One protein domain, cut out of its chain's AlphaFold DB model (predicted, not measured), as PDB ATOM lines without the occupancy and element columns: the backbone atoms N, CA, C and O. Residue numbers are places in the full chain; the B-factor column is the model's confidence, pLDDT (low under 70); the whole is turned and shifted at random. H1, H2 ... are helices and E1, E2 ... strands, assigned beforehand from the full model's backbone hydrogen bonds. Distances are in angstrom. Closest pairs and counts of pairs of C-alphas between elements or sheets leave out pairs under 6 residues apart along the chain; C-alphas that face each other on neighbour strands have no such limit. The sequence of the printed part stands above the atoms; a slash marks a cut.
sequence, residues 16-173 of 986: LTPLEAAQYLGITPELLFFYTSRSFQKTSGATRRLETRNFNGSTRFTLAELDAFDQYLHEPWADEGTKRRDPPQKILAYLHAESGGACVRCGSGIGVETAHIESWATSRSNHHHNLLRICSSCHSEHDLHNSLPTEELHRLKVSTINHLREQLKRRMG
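AT A GLANCE: This is residues 16 to 173 of the 986 residues of an uncharacterized protein of Pseudomonas syringae pv. aceris (UniProt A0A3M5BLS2). A small two-stranded sheet, E3 and E4, lies toward one end of a long body with helices H4 and H6 and the first part of H7, residues 150 to 160, packed round it; H7 then runs back along one long side to H1. H1, H2 and H3 make the other half, where the hairpin E1 and E2 lies at the far end, and the unnamed stretches 37 to 52 and 75 to 88 loop along the side away from H7. The printed part has 158 residues, mostly helix in its named elements, in the order H1 H2 E1 E2 H3 H4 E3 H5 E4 H6 H7; both sheets are antiparallel. It is compact, with a radius of gyration of the C-alphas of 16.2 A, and only just flat, spanning 54 by 41 by 23 A.

IN THESE COORDINATES: E3 is residues 112 to 116, 13.2 A long, and E4 is residues 131 to 135, 13.4 A. H5, residues 120 to 123, measures 5.2 A. H4 is residues 89 to 98, 14.1 A; H6 is residues 136 to 143, 10.2 A. H7, residues 150 to 171, is 31.9 A long and ends with C-alpha 171 at (-68.776, 8.650, -2.900). H1, residues 18 to 25, begins with C-alpha 18 at (-64.128, 9.894, 7.317) and measures 10.6 A; H2, residues 29 to 36, 10.9 A. E1 is residues 53 to 55, 6.3 A; E2 is residues 58 to 62, 13.3 A. H3 is residues 63 to 74, 16.7 A.

HOW THE PARTS SIT: E3 and E4 are antiparallel at 143 degrees, with N 115 and O 132 2.8 A apart, within hydrogen-bond range. The closest C-alphas of H4 and E4, Leu 95 and Arg 133, are 6.6 A apart; those of H6 and E3, Val 112 and Ser 136, 6.3 A. H4 and H7 only just touch, with 3 pairs of C-alphas within 8 A, Glu 98 and Thr 160 closest at 6.2 A. H2 touches H4, Leu 31 to Lys 90 at 6.2 A, at a shallow tilt of 27 degrees, opposite ways. H7 touches H1 with residues 164 to 171 alone, Gln 23 to Arg 165 at 5.0 A, at a shallow tilt of 21 degrees, opposite ways. H1 touches H2, Ala 22 to Pro 29 at 5.3 A, about perpendicular at 87 degrees. H1 touches H3, Leu 25 to Leu 66 at 7.4 A, at a steep tilt of 54 degrees. In the hairpin E1 and E2, N 53 and O 60 are 2.8 A apart, within hydrogen-bond range. H5 touches no helix. Every O i to N i+4 pair is within hydrogen-bond range in H1, H3, H4, H6 and H7, and 3 of 4 in H2; H5 is too short for such a pair.

THE WHOLE: The C-alphas farthest apart, those of Asn 56 and His 145, are 55.1 A apart. The printed part has no cut. The links H2 to E1, H3 to H4 and H4 to E3 are long. Mean pLDDT of the printed part is 86.1; residues 107 to 110 and 173 are under 70.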
ATOM      1  N   LEU A  16     -66.224  16.383  10.625       91.69
ATOM      2  CA  LEU A  16     -66.178  15.728   9.326       91.69
ATOM      3  C   LEU A  16     -66.338  14.212   9.479       91.69
ATOM      4  O   LEU A  16     -65.776  13.594  10.391       91.69
ATOM      5  N   THR A  17     -67.092  13.607   8.571       90.19
ATOM      6  CA  THR A  17     -67.086  12.161   8.316       90.19
ATOM      7  C   THR A  17     -65.705  11.705   7.821       90.19
ATOM      8  O   THR A  17     -64.895  12.529   7.387       90.19
ATOM      9  N   PRO A  18     -65.396  10.394   7.846       89.75
ATOM     10  CA  PRO A  18     -64.128   9.894   7.317       89.75
ATOM     11  C   PRO A  18     -63.899  10.244   5.839       89.75
ATOM     12  O   PRO A  18     -62.780  10.577   5.461       89.75
ATOM     13  N   LEU A  19     -64.950  10.216   5.010       88.56
ATOM     14  CA  LEU A  19     -64.864  10.604   3.598       88.56
ATOM     15  C   LEU A  19     -64.570  12.098   3.429       88.56
ATOM     16  O   LEU A  19     -63.689  12.454   2.654       88.56
ATOM     17  N   GLU A  20     -65.257  12.962   4.179       91.88
ATOM     18  CA  GLU A  20     -65.014  14.412   4.153       91.88
ATOM     19  C   GLU A  20     -63.600  14.760   4.633       91.88
ATOM     20  O   GLU A  20     -62.938  15.609   4.046       91.88
ATOM     21  N   ALA A  21     -63.110  14.081   5.672       94.00
ATOM     22  CA  ALA A  21     -61.754  14.266   6.184       94.00
ATOM     23  C   ALA A  21     -60.682  13.800   5.182       94.00
ATOM     24  O   ALA A  21     -59.683  14.489   4.977       94.00
ATOM     25  N   ALA A  22     -60.902  12.656   4.526       93.25
ATOM     26  CA  ALA A  22     -60.018  12.145   3.481       93.25
ATOM     27  C   ALA A  22     -60.000  13.076   2.257       93.25
ATOM     28  O   ALA A  22     -58.934  13.413   1.745       93.25
ATOM     29  N   GLN A  23     -61.173  13.566   1.841       93.12
ATOM     30  CA  GLN A  23     -61.300  14.561   0.778       93.12
ATOM     31  C   GLN A  23     -60.577  15.862   1.145       93.12
ATOM     32  O   GLN A  23     -59.835  16.409   0.327       93.12
ATOM     33  N   TYR A  24     -60.750  16.343   2.375       94.81
ATOM     34  CA  TYR A  24     -60.078  17.542   2.866       94.81
ATOM     35  C   TYR A  24     -58.553  17.416   2.740       94.81
ATOM     36  O   TYR A  24     -57.920  18.235   2.068       94.81
ATOM     37  N   LEU A  25     -57.982  16.327   3.265       95.12
ATOM     38  CA  LEU A  25     -56.546  16.044   3.185       95.12
ATOM     39  C   LEU A  25     -56.068  15.617   1.786       95.12
ATOM     40  O   LEU A  25     -54.870  15.577   1.546       95.12
ATOM     41  N   GLY A  26     -56.954  15.303   0.837       93.56
ATOM     42  CA  GLY A  26     -56.532  14.835  -0.487       93.56
ATOM     43  C   GLY A  26     -55.839  13.468  -0.442       93.56
ATOM     44  O   GLY A  26     -54.847  13.245  -1.137       93.56
ATOM     45  N   ILE A  27     -56.342  12.570   0.408       94.25
ATOM     46  CA  ILE A  27     -55.843  11.202   0.597       94.25
ATOM     47  C   ILE A  27     -56.982  10.191   0.546       94.25
ATOM     48  O   ILE A  27     -58.152  10.559   0.579       94.25
ATOM     49  N   THR A  28     -56.659   8.899   0.495       89.56
ATOM     50  CA  THR A  28     -57.686   7.858   0.584       89.56
ATOM     51  C   THR A  28     -58.159   7.645   2.034       89.56
ATOM     52  O   THR A  28     -57.383   7.857   2.975       89.56
ATOM     53  N   PRO A  29     -59.408   7.186   2.259       89.38
ATOM     54  CA  PRO A  29     -59.902   6.853   3.597       89.38
ATOM     55  C   PRO A  29     -59.053   5.796   4.314       89.38
ATOM     56  O   PRO A  29     -58.903   5.853   5.532       89.38
ATOM     57  N   GLU A  30     -58.449   4.864   3.576       88.19
ATOM     58  CA  GLU A  30     -57.592   3.812   4.138       88.19
ATOM     59  C   GLU A  30     -56.313   4.406   4.725       88.19
ATOM     60  O   GLU A  30     -55.882   4.002   5.807       88.19
ATOM     61  N   LEU A  31     -55.722   5.397   4.043       92.88
ATOM     62  CA  LEU A  31     -54.551   6.104   4.551       92.88
ATOM     63  C   LEU A  31     -54.914   6.972   5.764       92.88
ATOM     64  O   LEU A  31     -54.182   6.971   6.754       92.88
ATOM     65  N   LEU A  32     -56.070   7.645   5.725       94.50
ATOM     66  CA  LEU A  32     -56.600   8.400   6.862       94.50
ATOM     67  C   LEU A  32     -56.747   7.504   8.103       94.50
ATOM     68  O   LEU A  32     -56.255   7.848   9.177       94.50
ATOM     69  N   PHE A  33     -57.377   6.333   7.964       91.69
ATOM     70  CA  PHE A  33     -57.550   5.400   9.080       91.69
ATOM     71  C   PHE A  33     -56.238   4.757   9.526       91.69
ATOM     72  O   PHE A  33     -56.024   4.625  10.734       91.69
ATOM     73  N   PHE A  34     -55.314   4.459   8.607       92.25
ATOM     74  CA  PHE A  34     -53.967   4.022   8.975       92.25
ATOM     75  C   PHE A  34     -53.292   5.023   9.922       92.25
ATOM     76  O   PHE A  34     -52.711   4.599  10.920       92.25
ATOM     77  N   TYR A  35     -53.442   6.331   9.702       95.06
ATOM     78  CA  TYR A  35     -52.892   7.353  10.600       95.06
ATOM     79  C   TYR A  35     -53.519   7.384  12.001       95.06
ATOM     80  O   TYR A  35     -52.882   7.866  12.941       95.06
ATOM     81  N   THR A  36     -54.722   6.835  12.178       92.81
ATOM     82  CA  THR A  36     -55.353   6.656  13.501       92.81
ATOM     83  C   THR A  36     -54.887   5.372  14.208       92.81
ATOM     84  O   THR A  36     -54.950   5.252  15.441       92.81
ATOM     85  N   SER A  37     -54.388   4.404  13.432       88.12
ATOM     86  CA  SER A  37     -54.056   3.055  13.893       88.12
ATOM     87  C   SER A  37     -52.805   3.021  14.779       88.12
ATOM     88  O   SER A  37     -51.920   3.873  14.706       88.12
ATOM     89  N   ARG A  38     -52.691   1.992  15.629       85.38
ATOM     90  CA  ARG A  38     -51.501   1.780  16.481       85.38
ATOM     91  C   ARG A  38     -50.260   1.328  15.706       85.38
ATOM     92  O   ARG A  38     -49.165   1.398  16.255       85.38
ATOM     93  N   SER A  39     -50.429   0.826  14.484       85.81
ATOM     94  CA  SER A  39     -49.319   0.375  13.639       85.81
ATOM     95  C   SER A  39     -48.622   1.537  12.929       85.81
ATOM     96  O   SER A  39     -47.479   1.385  12.497       85.81
ATOM     97  N   PHE A  40     -49.260   2.710  12.847       90.50
ATOM     98  CA  PHE A  40     -48.619   3.906  12.322       90.50
ATOM     99  C   PHE A  40     -47.552   4.444  13.281       90.50
ATOM    100  O   PHE A  40     -47.811   4.723  14.451       90.50
ATOM    101  N   GLN A  41     -46.346   4.631  12.743       88.56
ATOM    102  CA  GLN A  41     -45.236   5.302  13.409       88.56
ATOM    103  C   GLN A  41     -44.471   6.151  12.391       88.56
ATOM    104  O   GLN A  41     -43.802   5.602  11.509       88.56
ATOM    105  N   LYS A  42     -44.523   7.482  12.537       89.06
ATOM    106  CA  LYS A  42     -43.728   8.416  11.718       89.06
ATOM    107  C   LYS A  42     -42.231   8.095  11.832       89.06
ATOM    108  O   LYS A  42     -41.557   7.827  10.839       89.06
ATOM    109  N   THR A  43     -41.732   8.024  13.064       85.38
ATOM    110  CA  THR A  43     -40.357   7.629  13.403       85.38
ATOM    111  C   THR A  43     -40.375   6.474  14.403       85.38
ATOM    112  O   THR A  43     -41.400   6.211  15.032       85.38
ATOM    113  N   SER A  44     -39.268   5.734  14.524       80.94
ATOM    114  CA  SER A  44     -39.185   4.615  15.476       80.94
ATOM    115  C   SER A  44     -39.495   5.102  16.896       80.94
ATOM    116  O   SER A  44     -38.812   5.987  17.405       80.94
ATOM    117  N   GLY A  45     -40.539   4.548  17.519       81.12
ATOM    118  CA  GLY A  45     -40.975   4.938  18.865       81.12
ATOM    119  C   GLY A  45     -41.884   6.173  18.941       81.12
ATOM    120  O   GLY A  45     -42.332   6.508  20.037       81.12
ATOM    121  N   ALA A  46     -42.213   6.828  17.820       87.06
ATOM    122  CA  ALA A  46     -43.229   7.881  17.803       87.06
ATOM    123  C   ALA A  46     -44.623   7.307  18.107       87.06
ATOM    124  O   ALA A  46     -45.020   6.290  17.542       87.06
ATOM    125  N   THR A  47     -45.378   7.983  18.977       89.88
ATOM    126  CA  THR A  47     -46.710   7.539  19.431       89.88
ATOM    127  C   THR A  47     -47.860   8.441  18.978       89.88
ATOM    128  O   THR A  47     -49.025   8.076  19.173       89.88
ATOM    129  N   ARG A  48     -47.552   9.607  18.381       94.56
ATOM    130  CA  ARG A  48     -48.556  10.550  17.871       94.56
ATOM    131  C   ARG A  48     -49.289   9.938  16.679       94.56
ATOM    132  O   ARG A  48     -48.668   9.486  15.721       94.56
ATOM    133  N   ARG A  49     -50.614   9.944  16.764       94.94
ATOM    134  CA  ARG A  49     -51.561   9.401  15.786       94.94
ATOM    135  C   ARG A  49     -52.650  10.436  15.557       94.94
ATOM    136  O   ARG A  49     -52.825  11.304  16.406       94.94
ATOM    137  N   LEU A  50     -53.348  10.326  14.436       96.19
ATOM    138  CA  LEU A  50     -54.462  11.209  14.128       96.19
ATOM    139  C   LEU A  50     -55.597  10.960  15.128       96.19
ATOM    140  O   LEU A  50     -56.067   9.823  15.267       96.19
ATOM    141  N   GLU A  51     -56.019  12.001  15.841       94.12
ATOM    142  CA  GLU A  51     -57.090  11.878  16.829       94.12
ATOM    143  C   GLU A  51     -58.478  11.817  16.171       94.12
ATOM    144  O   GLU A  51     -58.741  12.402  15.120       94.12
ATOM    145  N   THR A  52     -59.397  11.090  16.812       92.69
ATOM    146  CA  THR A  52     -60.782  10.927  16.347       92.69
ATOM    147  C   THR A  52     -61.771  11.246  17.460       92.69
ATOM    148  O   THR A  52     -61.461  11.126  18.647       92.69
ATOM    149  N   ARG A  53     -62.996  11.620  17.085       90.75
ATOM    150  CA  ARG A  53     -64.133  11.777  18.000       90.75
ATOM    151  C   ARG A  53     -65.217  10.761  17.662       90.75
ATOM    152  O   ARG A  53     -65.535  10.564  16.494       90.75
ATOM    153  N   ASN A  54     -65.802  10.134  18.679       84.06
ATOM    154  CA  ASN A  54     -67.001   9.318  18.502       84.06
ATOM    155  C   ASN A  54     -68.237  10.216  18.644       84.06
ATOM    156  O   ASN A  54     -68.397  10.884  19.666       84.06
ATOM    157  N   PHE A  55     -69.092  10.243  17.624       80.81
ATOM    158  CA  PHE A  55     -70.355  10.972  17.632       80.81
ATOM    159  C   PHE A  55     -71.469  10.048  17.130       80.81
ATOM    160  O   PHE A  55     -71.426   9.595  15.989       80.81
ATOM    161  N   ASN A  56     -72.447   9.747  17.991       76.19
ATOM    162  CA  ASN A  56     -73.551   8.812  17.721       76.19
ATOM    163  C   ASN A  56     -73.105   7.425  17.209       76.19
ATOM    164  O   ASN A  56     -73.786   6.816  16.393       76.19
ATOM    165  N   GLY A  57     -71.963   6.916  17.683       70.12
ATOM    166  CA  GLY A  57     -71.432   5.615  17.264       70.12
ATOM    167  C   GLY A  57     -70.546   5.661  16.014       70.12
ATOM    168  O   GLY A  57     -69.902   4.655  15.704       70.12
ATOM    169  N   SER A  58     -70.437   6.819  15.359       78.88
ATOM    170  CA  SER A  58     -69.625   7.015  14.159       78.88
ATOM    171  C   SER A  58     -68.332   7.779  14.449       78.88
ATOM    172  O   SER A  58     -68.275   8.663  15.307       78.88
ATOM    173  N   THR A  59     -67.274   7.445  13.709       87.00
ATOM    174  CA  THR A  59     -65.982   8.140  13.786       87.00
ATOM    175  C   THR A  59     -66.060   9.481  13.058       87.00
ATOM    176  O   THR A  59     -66.513   9.549  11.914       87.00
ATOM    177  N   ARG A  60     -65.613  10.555  13.709       92.56
ATOM    178  CA  ARG A  60     -65.563  11.917  13.166       92.56
ATOM    179  C   ARG A  60     -64.199  12.561  13.401       92.56
ATOM    180  O   ARG A  60     -63.499  12.214  14.355       92.56
ATOM    181  N   PHE A  61     -63.866  13.532  12.559       94.38
ATOM    182  CA  PHE A  61     -62.606  14.275  12.587       94.38
ATOM    183  C   PHE A  61     -62.876  15.776  12.693       94.38
ATOM    184  O   PHE A  61     -63.861  16.277  12.154       94.38
ATOM    185  N   THR A  62     -62.008  16.506  13.388       95.12
ATOM    186  CA  THR A  62     -62.063  17.974  13.437       95.12
ATOM    187  C   THR A  62     -61.033  18.560  12.484       95.12
ATOM    188  O   THR A  62     -59.895  18.100  12.493       95.12
ATOM    189  N   LEU A  63     -61.392  19.620  11.754       94.31
ATOM    190  CA  LEU A  63     -60.472  20.332  10.851       94.31
ATOM    191  C   LEU A  63     -59.142  20.703  11.523       94.31
ATOM    192  O   LEU A  63     -58.088  20.358  11.011       94.31
ATOM    193  N   ALA A  64     -59.197  21.287  12.725       93.69
ATOM    194  CA  ALA A  64     -57.999  21.693  13.462       93.69
ATOM    195  C   ALA A  64     -57.018  20.535  13.741       93.69
ATOM    196  O   ALA A  64     -55.809  20.735  13.730       93.69
ATOM    197  N   GLU A  65     -57.536  19.327  13.985       96.19
ATOM    198  CA  GLU A  65     -56.695  18.143  14.197       96.19
ATOM    199  C   GLU A  65     -56.135  17.612  12.877       96.19
ATOM    200  O   GLU A  65     -54.973  17.220  12.831       96.19
ATOM    201  N   LEU A  66     -56.923  17.631  11.795       96.69
ATOM    202  CA  LEU A  66     -56.439  17.258  10.464       96.69
ATOM    203  C   LEU A  66     -55.281  18.170  10.036       96.69
ATOM    204  O   LEU A  66     -54.234  17.659   9.650       96.69
ATOM    205  N   ASP A  67     -55.430  19.488  10.195       96.25
ATOM    206  CA  ASP A  67     -54.390  20.475   9.872       96.25
ATOM    207  C   ASP A  67     -53.129  20.275  10.726       96.25
ATOM    208  O   ASP A  67     -52.012  20.207  10.209       96.25
ATOM    209  N   ALA A  68     -53.291  20.126  12.046       96.62
ATOM    210  CA  ALA A  68     -52.168  19.900  12.954       96.62
ATOM    211  C   ALA A  68     -51.467  18.561  12.680       96.62
ATOM    212  O   ALA A  68     -50.252  18.423  12.852       96.62
ATOM    213  N   PHE A  69     -52.222  17.530  12.296       97.31
ATOM    214  CA  PHE A  69     -51.666  16.230  11.961       97.31
ATOM    215  C   PHE A  69     -50.917  16.236  10.633       97.31
ATOM    216  O   PHE A  69     -49.801  15.721  10.587       97.31
ATOM    217  N   ASP A  70     -51.469  16.872   9.607       96.38
ATOM    218  CA  ASP A  70     -50.810  17.058   8.314       96.38
ATOM    219  C   ASP A  70     -49.502  17.854   8.458       96.38
ATOM    220  O   ASP A  70     -48.446  17.423   7.988       96.38
ATOM    221  N   GLN A  71     -49.514  18.935   9.247       95.50
ATOM    222  CA  GLN A  71     -48.311  19.714   9.551       95.50
ATOM    223  C   GLN A  71     -47.224  18.869  10.234       95.50
ATOM    224  O   GLN A  71     -46.049  18.954   9.879       95.50
ATOM    225  N   TYR A  72     -47.601  18.006  11.177       95.62
ATOM    226  CA  TYR A  72     -46.665  17.063  11.790       95.62
ATOM    227  C   TYR A  72     -46.105  16.056  10.788       95.62
ATOM    228  O   TYR A  72     -44.933  15.698  10.889       95.62
ATOM    229  N   LEU A  73     -46.896  15.559   9.835       94.56
ATOM    230  CA  LEU A  73     -46.380  14.637   8.824       94.56
ATOM    231  C   LEU A  73     -45.361  15.323   7.898       94.56
ATOM    232  O   LEU A  73     -44.478  14.632   7.382       94.56
ATOM    233  N   HIS A  74     -45.471  16.639   7.682       91.75
ATOM    234  CA  HIS A  74     -44.540  17.414   6.856       91.75
ATOM    235  C   HIS A  74     -43.148  17.558   7.489       91.75
ATOM    236  O   HIS A  74     -42.160  17.626   6.758       91.75
ATOM    237  N   GLU A  75     -43.030  17.561   8.821       91.94
ATOM    238  CA  GLU A  75     -41.714  17.645   9.473       91.94
ATOM    239  C   GLU A  75     -40.861  16.388   9.174       91.94
ATOM    240  O   GLU A  75     -41.424  15.309   8.960       91.94
ATOM    241  N   PRO A  76     -39.517  16.460   9.259       90.25
ATOM    242  CA  PRO A  76     -38.622  15.340   8.964       90.25
ATOM    243  C   PRO A  76     -38.990  14.025   9.672       90.25
ATOM    244  O   PRO A  76     -39.336  13.993  10.854       90.25
ATOM    245  N   TRP A  77     -38.892  12.915   8.940       91.19
ATOM    246  CA  TRP A  77     -39.142  11.548   9.425       91.19
ATOM    247  C   TRP A  77     -37.868  10.857   9.918       91.19
ATOM    248  O   TRP A  77     -37.908   9.711  10.370       91.19
ATOM    249  N   ALA A  78     -36.722  11.522   9.798       86.94
ATOM    250  CA  ALA A  78     -35.448  10.992  10.235       86.94
ATOM    251  C   ALA A  78     -34.467  12.128  10.564       86.94
ATOM    252  O   ALA A  78     -34.489  13.193   9.935       86.94
ATOM    253  N   ASP A  79     -33.588  11.884  11.536       84.31
ATOM    254  CA  ASP A  79     -32.519  12.814  11.892       84.31
ATOM    255  C   ASP A  79     -31.462  12.895  10.780       84.31
ATOM    256  O   ASP A  79     -31.319  11.997   9.942       84.31
ATOM    257  N   GLU A  80     -30.697  13.985  10.767       77.19
ATOM    258  CA  GLU A  80     -29.591  14.175   9.827       77.19
ATOM    259  C   GLU A  80     -28.572  13.024   9.907       77.19
ATOM    260  O   GLU A  80     -28.152  12.612  10.986       77.19
ATOM    261  N   GLY A  81     -28.178  12.483   8.747       72.88
ATOM    262  CA  GLY A  81     -27.205  11.385   8.651       72.88
ATOM    263  C   GLY A  81     -27.770   9.972   8.850       72.88
ATOM    264  O   GLY A  81     -27.017   9.002   8.750       72.88
ATOM    265  N   THR A  82     -29.074   9.814   9.091       76.69
ATOM    266  CA  THR A  82     -29.720   8.493   9.164       76.69
ATOM    267  C   THR A  82     -30.015   7.912   7.772       76.69
ATOM    268  O   THR A  82     -30.248   8.637   6.801       76.69
ATOM    269  N   LYS A  83     -29.979   6.577   7.644       78.19
ATOM    270  CA  LYS A  83     -30.244   5.884   6.370       78.19
ATOM    271  C   LYS A  83     -31.694   6.124   5.930       78.19
ATOM    272  O   LYS A  83     -32.603   6.000   6.748       78.19
ATOM    273  N   ARG A  84     -31.900   6.414   4.634       81.88
ATOM    274  CA  ARG A  84     -33.232   6.572   4.021       81.88
ATOM    275  C   ARG A  84     -34.137   5.401   4.402       81.88
ATOM    276  O   ARG A  84     -33.737   4.242   4.277       81.88
ATOM    277  N   ARG A  85     -35.344   5.729   4.863       80.69
ATOM    278  CA  ARG A  85     -36.380   4.764   5.227       80.69
ATOM    279  C   ARG A  85     -37.383   4.655   4.089       80.69
ATOM    280  O   ARG A  85     -37.816   5.680   3.558       80.69
ATOM    281  N   ASP A  86     -37.774   3.433   3.758       85.62
ATOM    282  CA  ASP A  86     -38.824   3.217   2.769       85.62
ATOM    283  C   ASP A  86     -40.165   3.766   3.285       85.62
ATOM    284  O   ASP A  86     -40.437   3.697   4.494       85.62
ATOM    285  N   PRO A  87     -41.008   4.339   2.407       89.56
ATOM    286  CA  PRO A  87     -42.354   4.738   2.781       89.56
ATOM    287  C   PRO A  87     -43.145   3.542   3.340       89.56
ATOM    288  O   PRO A  87     -43.012   2.426   2.831       89.56
ATOM    289  N   PRO A  88     -43.999   3.745   4.360       90.75
ATOM    290  CA  PRO A  88     -44.916   2.712   4.826       90.75
ATOM    291  C   PRO A  88     -45.746   2.125   3.679       90.75
ATOM    292  O   PRO A  88     -46.208   2.857   2.803       90.75
ATOM    293  N   GLN A  89     -46.025   0.820   3.727       87.75
ATOM    294  CA  GLN A  89     -46.781   0.121   2.680       87.75
ATOM    295  C   GLN A  89     -48.157   0.754   2.408       87.75
ATOM    296  O   GLN A  89     -48.588   0.809   1.261       87.75
ATOM    297  N   LYS A  90     -48.818   1.311   3.432       88.06
ATOM    298  CA  LYS A  90     -50.091   2.038   3.279       88.06
ATOM    299  C   LYS A  90     -49.961   3.350   2.503       88.06
ATOM    300  O   LYS A  90     -50.881   3.706   1.776       88.06
ATOM    301  N   ILE A  91     -48.812   4.027   2.584       93.06
ATOM    302  CA  ILE A  91     -48.519   5.186   1.728       93.06
ATOM    303  C   ILE A  91     -48.293   4.720   0.286       93.06
ATOM    304  O   ILE A  91     -48.831   5.325  -0.630       93.06
ATOM    305  N   LEU A  92     -47.577   3.613   0.068       90.38
ATOM    306  CA  LEU A  92     -47.385   3.053  -1.278       90.38
ATOM    307  C   LEU A  92     -48.708   2.605  -1.924       90.38
ATOM    308  O   LEU A  92     -48.908   2.824  -3.119       90.38
ATOM    309  N   ALA A  93     -49.617   2.016  -1.141       83.62
ATOM    310  CA  ALA A  93     -50.959   1.645  -1.588       83.62
ATOM    311  C   ALA A  93     -51.801   2.879  -1.955       83.62
ATOM    312  O   ALA A  93     -52.436   2.889  -3.008       83.62
ATOM    313  N   TYR A  94     -51.745   3.942  -1.141       90.75
ATOM    314  CA  TYR A  94     -52.342   5.239  -1.478       90.75
ATOM    315  C   TYR A  94     -51.785   5.792  -2.794       90.75
ATOM    316  O   TYR A  94     -52.563   6.152  -3.666       90.75
ATOM    317  N   LEU A  95     -50.463   5.797  -2.973       90.50
ATOM    318  CA  LEU A  95     -49.827   6.310  -4.187       90.50
ATOM    319  C   LEU A  95     -50.208   5.498  -5.431       90.50
ATOM    320  O   LEU A  95     -50.313   6.050  -6.519       90.50
ATOM    321  N   HIS A  96     -50.422   4.187  -5.283       83.88
ATOM    322  CA  HIS A  96     -50.947   3.348  -6.358       83.88
ATOM    323  C   HIS A  96     -52.395   3.711  -6.713       83.88
ATOM    324  O   HIS A  96     -52.729   3.790  -7.891       83.88
ATOM    325  N   ALA A  97     -53.249   3.928  -5.707       77.81
ATOM    326  CA  ALA A  97     -54.636   4.338  -5.919       77.81
ATOM    327  C   ALA A  97     -54.723   5.738  -6.550       77.81
ATOM    328  O   ALA A  97     -55.461   5.930  -7.508       77.81
ATOM    329  N   GLU A  98     -53.922   6.685  -6.059       86.06
ATOM    330  CA  GLU A  98     -53.822   8.047  -6.584       86.06
ATOM    331  C   GLU A  98     -53.378   8.071  -8.054       86.06
ATOM    332  O   GLU A  98     -53.900   8.862  -8.834       86.06
ATOM    333  N   SER A  99     -52.434   7.208  -8.442       79.62
ATOM    334  CA  SER A  99     -51.911   7.160  -9.811       79.62
ATOM    335  C   SER A  99     -52.679   6.225 -10.750       79.62
ATOM    336  O   SER A  99     -52.274   6.044 -11.897       79.62
ATOM    337  N   GLY A 100     -53.722   5.547 -10.259       73.12
ATOM    338  CA  GLY A 100     -54.437   4.514 -11.015       73.12
ATOM    339  C   GLY A 100     -53.569   3.317 -11.428       73.12
ATOM    340  O   GLY A 100     -53.910   2.617 -12.379       73.12
ATOM    341  N   GLY A 101     -52.439   3.088 -10.747       73.94
ATOM    342  CA  GLY A 101     -51.450   2.057 -11.086       73.94
ATOM    343  C   GLY A 101     -50.500   2.413 -12.240       73.94
ATOM    344  O   GLY A 101     -49.622   1.616 -12.566       73.94
ATOM    345  N   ALA A 102     -50.620   3.607 -12.822       77.00
ATOM    346  CA  ALA A 102     -49.813   4.064 -13.950       77.00
ATOM    347  C   ALA A 102     -48.877   5.228 -13.576       77.00
ATOM    348  O   ALA A 102     -48.938   5.784 -12.476       77.00
ATOM    349  N   CYS A 103     -47.976   5.582 -14.494       81.44
ATOM    350  CA  CYS A 103     -47.191   6.809 -14.443       81.44
ATOM    351  C   CYS A 103     -48.113   8.023 -14.592       81.44
ATOM    352  O   CYS A 103     -48.745   8.181 -15.633       81.44
ATOM    353  N   VAL A 104     -48.120   8.927 -13.610       79.62
ATOM    354  CA  VAL A 104     -49.031  10.090 -13.612       79.62
ATOM    355  C   VAL A 104     -48.746  11.117 -14.713       79.62
ATOM    356  O   VAL A 104     -49.559  12.003 -14.938       79.62
ATOM    357  N   ARG A 105     -47.588  11.030 -15.382       82.88
ATOM    358  CA  ARG A 105     -47.220  11.927 -16.487       82.88
ATOM    359  C   ARG A 105     -47.582  11.363 -17.858       82.88
ATOM    360  O   ARG A 105     -48.042  12.110 -18.707       82.88
ATOM    361  N   CYS A 106     -47.294  10.084 -18.106       70.25
ATOM    362  CA  CYS A 106     -47.385   9.497 -19.449       70.25
ATOM    363  C   CYS A 106     -48.337   8.301 -19.562       70.25
ATOM    364  O   CYS A 106     -48.382   7.670 -20.611       70.25
ATOM    365  N   GLY A 107     -49.023   7.916 -18.482       66.19
ATOM    366  CA  GLY A 107     -49.977   6.803 -18.479       66.19
ATOM    367  C   GLY A 107     -49.357   5.402 -18.567       66.19
ATOM    368  O   GLY A 107     -50.067   4.407 -18.459       66.19
ATOM    369  N   SER A 108     -48.032   5.275 -18.712       61.84
ATOM    370  CA  SER A 108     -47.378   3.960 -18.770       61.84
ATOM    371  C   SER A 108     -47.550   3.182 -17.463       61.84
ATOM    372  O   SER A 108     -47.175   3.671 -16.398       61.84
ATOM    373  N   GLY A 109     -48.044   1.944 -17.550       65.81
ATOM    374  CA  GLY A 109     -48.066   0.980 -16.441       65.81
ATOM    375  C   GLY A 109     -46.751   0.210 -16.245       65.81
ATOM    376  O   GLY A 109     -46.635  -0.596 -15.325       65.81
ATOM    377  N   ILE A 110     -45.742   0.432 -17.094       67.19
ATOM    378  CA  ILE A 110     -44.492  -0.341 -17.100       67.19
ATOM    379  C   ILE A 110     -43.401   0.404 -16.324       67.19
ATOM    380  O   ILE A 110     -43.120   1.571 -16.597       67.19
ATOM    381  N   GLY A 111     -42.749  -0.294 -15.385       74.62
ATOM    382  CA  GLY A 111     -41.606   0.246 -14.636       74.62
ATOM    383  C   GLY A 111     -41.967   1.461 -13.777       74.62
ATOM    384  O   GLY A 111     -41.196   2.411 -13.703       74.62
ATOM    385  N   VAL A 112     -43.170   1.478 -13.194       81.62
ATOM    386  CA  VAL A 112     -43.658   2.601 -12.379       81.62
ATOM    387  C   VAL A 112     -43.085   2.528 -10.968       81.62
ATOM    388  O   VAL A 112     -43.400   1.615 -10.202       81.62
ATOM    389  N   GLU A 113     -42.317   3.544 -10.596       88.75
ATOM    390  CA  GLU A 113     -41.607   3.670  -9.324       88.75
ATOM    391  C   GLU A 113     -42.152   4.840  -8.492       88.75
ATOM    392  O   GLU A 113     -42.927   5.664  -8.977       88.75
ATOM    393  N   THR A 114     -41.769   4.902  -7.213       91.88
ATOM    394  CA  THR A 114     -42.108   6.022  -6.318       91.88
ATOM    395  C   THR A 114     -40.954   7.020  -6.271       91.88
ATOM    396  O   THR A 114     -39.870   6.685  -5.789       91.88
ATOM    397  N   ALA A 115     -41.211   8.241  -6.728       90.06
ATOM    398  CA  ALA A 115     -40.277   9.359  -6.717       90.06
ATOM    399  C   ALA A 115     -40.631  10.362  -5.608       90.06
ATOM    400  O   ALA A 115     -41.803  10.547  -5.267       90.06
ATOM    401  N   HIS A 116     -39.607  11.012  -5.055       91.50
ATOM    402  CA  HIS A 116     -39.760  12.162  -4.163       91.50
ATOM    403  C   HIS A 116     -39.800  13.438  -5.005       91.50
ATOM    404  O   HIS A 116     -38.924  13.623  -5.841       91.50
ATOM    405  N   ILE A 117     -40.774  14.320  -4.768       90.62
ATOM    406  CA  ILE A 117     -40.855  15.619  -5.456       90.62
ATOM    407  C   ILE A 117     -39.739  16.533  -4.935       90.62
ATOM    408  O   ILE A 117     -38.901  17.020  -5.691       90.62
ATOM    409  N   GLU A 118     -39.667  16.696  -3.614       88.94
ATOM    410  CA  GLU A 118     -38.502  17.227  -2.921       88.94
ATOM    411  C   GLU A 118     -37.615  16.080  -2.447       88.94
ATOM    412  O   GLU A 118     -38.015  15.275  -1.593       88.94
ATOM    413  N   SER A 119     -36.382  16.046  -2.956       87.62
ATOM    414  CA  SER A 119     -35.414  14.980  -2.693       87.62
ATOM    415  C   SER A 119     -35.321  14.594  -1.209       87.62
ATOM    416  O   SER A 119     -35.363  15.441  -0.313       87.62
ATOM    417  N   TRP A 120     -35.106  13.307  -0.922       86.25
ATOM    418  CA  TRP A 120     -34.908  12.842   0.458       86.25
ATOM    419  C   TRP A 120     -33.757  13.570   1.174       86.25
ATOM    420  O   TRP A 120     -33.828  13.801   2.379       86.25
ATOM    421  N   ALA A 121     -32.700  13.939   0.439       84.69
ATOM    422  CA  ALA A 121     -31.538  14.634   0.987       84.69
ATOM    423  C   ALA A 121     -31.891  16.006   1.588       84.69
ATOM    424  O   ALA A 121     -31.232  16.440   2.532       84.69
ATOM    425  N   THR A 122     -32.932  16.664   1.070       86.62
ATOM    426  CA  THR A 122     -33.410  17.965   1.549       86.62
ATOM    427  C   THR A 122     -34.563  17.815   2.540       86.62
ATOM    428  O   THR A 122     -34.484  18.333   3.652       86.62
ATOM    429  N   SER A 123     -35.609  17.072   2.170       89.56
ATOM    430  CA  SER A 123     -36.863  17.004   2.934       89.56
ATOM    431  C   SER A 123     -36.816  16.024   4.108       89.56
ATOM    432  O   SER A 123     -37.463  16.249   5.131       89.56
ATOM    433  N   ARG A 124     -36.069  14.913   3.975       90.81
ATOM    434  CA  ARG A 124     -36.071  13.765   4.910       90.81
ATOM    435  C   ARG A 124     -37.484  13.300   5.278       90.81
ATOM    436  O   ARG A 124     -37.716  12.829   6.392       90.81
ATOM    437  N   SER A 125     -38.441  13.467   4.367       89.50
ATOM    438  CA  SER A 125     -39.861  13.274   4.640       89.50
ATOM    439  C   SER A 125     -40.471  12.258   3.684       89.50
ATOM    440  O   SER A 125     -40.267  12.317   2.471       89.50
ATOM    441  N   ASN A 126     -41.246  11.330   4.245       92.25
ATOM    442  CA  ASN A 126     -42.132  10.442   3.492       92.25
ATOM    443  C   ASN A 126     -43.581  10.953   3.546       92.25
ATOM    444  O   ASN A 126     -44.517  10.152   3.520       92.25
ATOM    445  N   HIS A 127     -43.768  12.279   3.644       94.69
ATOM    446  CA  HIS A 127     -45.079  12.896   3.475       94.69
ATOM    447  C   HIS A 127     -45.713  12.394   2.179       94.69
ATOM    448  O   HIS A 127     -45.084  12.415   1.122       94.69
ATOM    449  N   HIS A 128     -46.958  11.939   2.253       94.88
ATOM    450  CA  HIS A 128     -47.639  11.320   1.122       94.88
ATOM    451  C   HIS A 128     -47.851  12.319  -0.036       94.88
ATOM    452  O   HIS A 128     -47.885  11.903  -1.193       94.88
ATOM    453  N   HIS A 129     -47.899  13.632   0.237       94.88
ATOM    454  CA  HIS A 129     -47.890  14.664  -0.811       94.88
ATOM    455  C   HIS A 129     -46.512  15.014  -1.385       94.88
ATOM    456  O   HIS A 129     -46.455  15.633  -2.438       94.88
ATOM    457  N   ASN A 130     -45.411  14.583  -0.760       94.50
ATOM    458  CA  ASN A 130     -44.057  14.727  -1.314       94.50
ATOM    459  C   ASN A 130     -43.649  13.531  -2.202       94.50
ATOM    460  O   ASN A 130     -42.507  13.424  -2.644       94.50
ATOM    461  N   LEU A 131     -44.565  12.589  -2.423       94.69
ATOM    462  CA  LEU A 131     -44.330  11.357  -3.165       94.69
ATOM    463  C   LEU A 131     -45.262  11.277  -4.374       94.69
ATOM    464  O   LEU A 131     -46.421  11.691  -4.306       94.69
ATOM    465  N   LEU A 132     -44.759  10.712  -5.469       92.81
ATOM    466  CA  LEU A 132     -45.466  10.619  -6.746       92.81
ATOM    467  C   LEU A 132     -45.030   9.353  -7.505       92.81
ATOM    468  O   LEU A 132     -43.897   8.897  -7.349       92.81
ATOM    469  N   ARG A 133     -45.918   8.764  -8.319       91.38
ATOM    470  CA  ARG A 133     -45.608   7.567  -9.121       91.38
ATOM    471  C   ARG A 133     -45.338   7.895 -10.584       91.38
ATOM    472  O   ARG A 133     -46.234   8.344 -11.294       91.38
ATOM    473  N   ILE A 134     -44.125   7.612 -11.053       87.44
ATOM    474  CA  ILE A 134     -43.686   7.840 -12.440       87.44
ATOM    475  C   ILE A 134     -42.886   6.649 -12.967       87.44
ATOM    476  O   ILE A 134     -42.289   5.904 -12.194       87.44
ATOM    477  N   CYS A 135     -42.889   6.436 -14.286       83.88
ATOM    478  CA  CYS A 135     -42.083   5.380 -14.902       83.88
ATOM    479  C   CYS A 135     -40.584   5.709 -14.842       83.88
ATOM    480  O   CYS A 135     -40.210   6.885 -14.817       83.88
ATOM    481  N   SER A 136     -39.721   4.689 -14.897       87.50
ATOM    482  CA  SER A 136     -38.261   4.850 -14.803       87.50
ATOM    483  C   SER A 136     -37.682   5.852 -15.823       87.50
ATOM    484  O   SER A 136     -36.698   6.530 -15.528       87.50
ATOM    485  N   SER A 137     -38.309   6.010 -17.000       83.19
ATOM    486  CA  SER A 137     -37.908   7.015 -18.004       83.19
ATOM    487  C   SER A 137     -38.177   8.444 -17.523       83.19
ATOM    488  O   SER A 137     -37.270   9.270 -17.501       83.19
ATOM    489  N   CYS A 138     -39.405   8.722 -17.072       81.19
ATOM    490  CA  CYS A 138     -39.769  10.024 -16.506       81.19
ATOM    491  C   CYS A 138     -38.976  10.325 -15.227       81.19
ATOM    492  O   CYS A 138     -38.605  11.471 -14.991       81.19
ATOM    493  N   HIS A 139     -38.691   9.297 -14.425       87.00
ATOM    494  CA  HIS A 139     -37.865   9.416 -13.226       87.00
ATOM    495  C   HIS A 139     -36.426   9.818 -13.577       87.00
ATOM    496  O   HIS A 139     -35.879  10.735 -12.976       87.00
ATOM    497  N   SER A 140     -35.842   9.216 -14.621       84.44
ATOM    498  CA  SER A 140     -34.498   9.565 -15.106       84.44
ATOM    499  C   SER A 140     -34.429  10.984 -15.684       84.44
ATOM    500  O   SER A 140     -33.449  11.695 -15.471       84.44
ATOM    501  N   GLU A 141     -35.472  11.436 -16.386       84.81
ATOM    502  CA  GLU A 141     -35.569  12.824 -16.865       84.81
ATOM    503  C   GLU A 141     -35.546  13.853 -15.727       84.81
ATOM    504  O   GLU A 141     -35.002  14.948 -15.901       84.81
ATOM    505  N   HIS A 142     -36.105  13.493 -14.570       83.81
ATOM    506  CA  HIS A 142     -36.065  14.316 -13.368       83.81
ATOM    507  C   HIS A 142     -34.691  14.267 -12.688       83.81
ATOM    508  O   HIS A 142     -34.048  15.302 -12.544       83.81
ATOM    509  N   ASP A 143     -34.213  13.071 -12.338       77.75
ATOM    510  CA  ASP A 143     -33.034  12.897 -11.477       77.75
ATOM    511  C   ASP A 143     -31.693  13.096 -12.202       77.75
ATOM    512  O   ASP A 143     -30.728  13.584 -11.610       77.75
ATOM    513  N   LEU A 144     -31.592  12.679 -13.470       74.94
ATOM    514  CA  LEU A 144     -30.325  12.637 -14.217       74.94
ATOM    515  C   LEU A 144     -30.205  13.760 -15.243       74.94
ATOM    516  O   LEU A 144     -29.115  14.301 -15.442       74.94
ATOM    517  N   HIS A 145     -31.300  14.084 -15.931       73.38
ATOM    518  CA  HIS A 145     -31.270  15.011 -17.065       73.38
ATOM    519  C   HIS A 145     -31.736  16.428 -16.712       73.38
ATOM    520  O   HIS A 145     -31.467  17.346 -17.488       73.38
ATOM    521  N   ASN A 146     -32.395  16.622 -15.561       74.69
ATOM    522  CA  ASN A 146     -33.040  17.879 -15.153       74.69
ATOM    523  C   ASN A 146     -33.990  18.463 -16.223       74.69
ATOM    524  O   ASN A 146     -34.273  19.661 -16.223       74.69
ATOM    525  N   SER A 147     -34.472  17.635 -17.153       78.81
ATOM    526  CA  SER A 147     -35.390  18.042 -18.220       78.81
ATOM    527  C   SER A 147     -36.845  18.048 -17.751       78.81
ATOM    528  O   SER A 147     -37.671  18.724 -18.358       78.81
ATOM    529  N   LEU A 148     -37.150  17.345 -16.654       79.44
ATOM    530  CA  LEU A 148     -38.433  17.399 -15.954       79.44
ATOM    531  C   LEU A 148     -38.275  18.200 -14.646       79.44
ATOM    532  O   LEU A 148     -37.737  17.667 -13.673       79.44
ATOM    533  N   PRO A 149     -38.697  19.478 -14.589       86.12
ATOM    534  CA  PRO A 149     -38.493  20.319 -13.410       86.12
ATOM    535  C   PRO A 149     -39.403  19.912 -12.239       86.12
ATOM    536  O   PRO A 149     -40.532  19.472 -12.445       86.12
ATOM    537  N   THR A 150     -38.953  20.141 -10.999       87.75
ATOM    538  CA  THR A 150     -39.730  19.873  -9.769       87.75
ATOM    539  C   THR A 150     -41.103  20.555  -9.768       87.75
ATOM    540  O   THR A 150     -42.077  19.973  -9.302       87.75
ATOM    541  N   GLU A 151     -41.207  21.752 -10.351       87.50
ATOM    542  CA  GLU A 151     -42.475  22.480 -10.505       87.50
ATOM    543  C   GLU A 151     -43.517  21.683 -11.306       87.50
ATOM    544  O   GLU A 151     -44.702  21.689 -10.979       87.50
ATOM    545  N   GLU A 152     -43.081  20.947 -12.330       84.31
ATOM    546  CA  GLU A 152     -43.975  20.101 -13.119       84.31
ATOM    547  C   GLU A 152     -44.441  18.885 -12.310       84.31
ATOM    548  O   GLU A 152     -45.619  18.533 -12.345       84.31
ATOM    549  N   LEU A 153     -43.563  18.292 -11.493       86.62
ATOM    550  CA  LEU A 153     -43.959  17.229 -10.562       86.62
ATOM    551  C   LEU A 153     -44.970  17.722  -9.514       86.62
ATOM    552  O   LEU A 153     -45.914  16.998  -9.197       86.62
ATOM    553  N   HIS A 154     -44.826  18.957  -9.017       89.38
ATOM    554  CA  HIS A 154     -45.823  19.576  -8.137       89.38
ATOM    555  C   HIS A 154     -47.176  19.748  -8.835       89.38
ATOM    556  O   HIS A 154     -48.205  19.421  -8.244       89.38
ATOM    557  N   ARG A 155     -47.200  20.208 -10.092       83.94
ATOM    558  CA  ARG A 155     -48.449  20.331 -10.867       83.94
ATOM    559  C   ARG A 155     -49.131  18.986 -11.075       83.94
ATOM    560  O   ARG A 155     -50.332  18.883 -10.832       83.94
ATOM    561  N   LEU A 156     -48.368  17.959 -11.454       82.25
ATOM    562  CA  LEU A 156     -48.882  16.595 -11.599       82.25
ATOM    563  C   LEU A 156     -49.484  16.095 -10.282       82.25
ATOM    564  O   LEU A 156     -50.599  15.580 -10.278       82.25
ATOM    565  N   LYS A 157     -48.803  16.327  -9.153       90.56
ATOM    566  CA  LYS A 157     -49.306  15.941  -7.831       90.56
ATOM    567  C   LYS A 157     -50.597  16.661  -7.447       90.56
ATOM    568  O   LYS A 157     -51.525  16.046  -6.929       90.56
ATOM    569  N   VAL A 158     -50.678  17.967  -7.691       86.25
ATOM    570  CA  VAL A 158     -51.900  18.743  -7.429       86.25
ATOM    571  C   VAL A 158     -53.056  18.229  -8.289       86.25
ATOM    572  O   VAL A 158     -54.170  18.090  -7.783       86.25
ATOM    573  N   SER A 159     -52.789  17.901  -9.556       79.88
ATOM    574  CA  SER A 159     -53.780  17.314 -10.463       79.88
ATOM    575  C   SER A 159     -54.334  15.990  -9.922       79.88
ATOM    576  O   SER A 159     -55.550  15.848  -9.780       79.88
ATOM    577  N   THR A 160     -53.466  15.059  -9.503       81.94
ATOM    578  CA  THR A 160     -53.905  13.761  -8.959       81.94
ATOM    579  C   THR A 160     -54.671  13.897  -7.645       81.94
ATOM    580  O   THR A 160     -55.684  13.224  -7.452       81.94
ATOM    581  N   ILE A 161     -54.259  14.814  -6.761       86.31
ATOM    582  CA  ILE A 161     -54.992  15.114  -5.521       86.31
ATOM    583  C   ILE A 161     -56.394  15.656  -5.830       86.31
ATOM    584  O   ILE A 161     -57.368  15.243  -5.198       86.31
ATOM    585  N   ASN A 162     -56.521  16.579  -6.787       83.06
ATOM    586  CA  ASN A 162     -57.820  17.140  -7.164       83.06
ATOM    587  C   ASN A 162     -58.733  16.078  -7.786       83.06
ATOM    588  O   ASN A 162     -59.902  15.997  -7.409       83.06
ATOM    589  N   HIS A 163     -58.188  15.209  -8.637       76.75
ATOM    590  CA  HIS A 163     -58.928  14.075  -9.183       76.75
ATOM    591  C   HIS A 163     -59.443  13.145  -8.073       76.75
ATOM    592  O   HIS A 163     -60.631  12.815  -8.027       76.75
ATOM    593  N   LEU A 164     -58.588  12.793  -7.107       83.12
ATOM    594  CA  LEU A 164     -58.989  11.989  -5.950       83.12
ATOM    595  C   LEU A 164     -60.088  12.680  -5.124       83.12
ATOM    596  O   LEU A 164     -61.046  12.036  -4.696       83.12
ATOM    597  N   ARG A 165     -59.998  13.998  -4.916       86.19
ATOM    598  CA  ARG A 165     -61.029  14.772  -4.203       86.19
ATOM    599  C   ARG A 165     -62.381  14.733  -4.900       86.19
ATOM    600  O   ARG A 165     -63.406  14.661  -4.216       86.19
ATOM    601  N   GLU A 166     -62.396  14.787  -6.227       78.69
ATOM    602  CA  GLU A 166     -63.619  14.655  -7.020       78.69
ATOM    603  C   GLU A 166     -64.209  13.248  -6.914       78.69
ATOM    604  O   GLU A 166     -65.409  13.119  -6.663       78.69
ATOM    605  N   GLN A 167     -63.382  12.202  -6.994       76.81
ATOM    606  CA  GLN A 167     -63.822  10.818  -6.776       76.81
ATOM    607  C   GLN A 167     -64.444  10.631  -5.383       76.81
ATOM    608  O   GLN A 167     -65.551  10.107  -5.250       76.81
ATOM    609  N   LEU A 168     -63.789  11.130  -4.329       82.56
ATOM    610  CA  LEU A 168     -64.317  11.066  -2.961       82.56
ATOM    611  C   LEU A 168     -65.623  11.852  -2.806       82.56
ATOM    612  O   LEU A 168     -66.520  11.397  -2.099       82.56
ATOM    613  N   LYS A 169     -65.776  12.979  -3.513       80.69
ATOM    614  CA  LYS A 169     -67.032  13.742  -3.536       80.69
ATOM    615  C   LYS A 169     -68.184  12.913  -4.096       80.69
ATOM    616  O   LYS A 169     -69.283  12.962  -3.554       80.69
ATOM    617  N   ARG A 170     -67.934  12.143  -5.161       71.25
ATOM    618  CA  ARG A 170     -68.940  11.255  -5.772       71.25
ATOM    619  C   ARG A 170     -69.383  10.158  -4.794       71.25
ATOM    620  O   ARG A 170     -70.571   9.863  -4.720       71.25
ATOM    621  N   ARG A 171     -68.471   9.643  -3.958       74.00
ATOM    622  CA  ARG A 171     -68.776   8.650  -2.900       74.00
ATOM    623  C   ARG A 171     -69.650   9.177  -1.759       74.00
ATOM    624  O   ARG A 171     -70.209   8.377  -1.018       74.00
ATOM    625  N   MET A 172     -69.752  10.495  -1.591       74.31
ATOM    626  CA  MET A 172     -70.586  11.120  -0.555       74.31
ATOM    627  C   MET A 172     -72.071  11.215  -0.948       74.31
ATOM    628  O   MET A 172     -72.880  11.681  -0.145       74.31
ATOM    629  N   GLY A 173     -72.439  10.800  -2.167       59.47
ATOM    630  CA  GLY A 173     -73.834  10.670  -2.590       59.47
ATOM    631  C   GLY A 173     -74.606   9.619  -1.774       59.47
ATOM    632  O   GLY A 173     -74.009   8.876  -0.992       59.47
TER     633      GLY A 173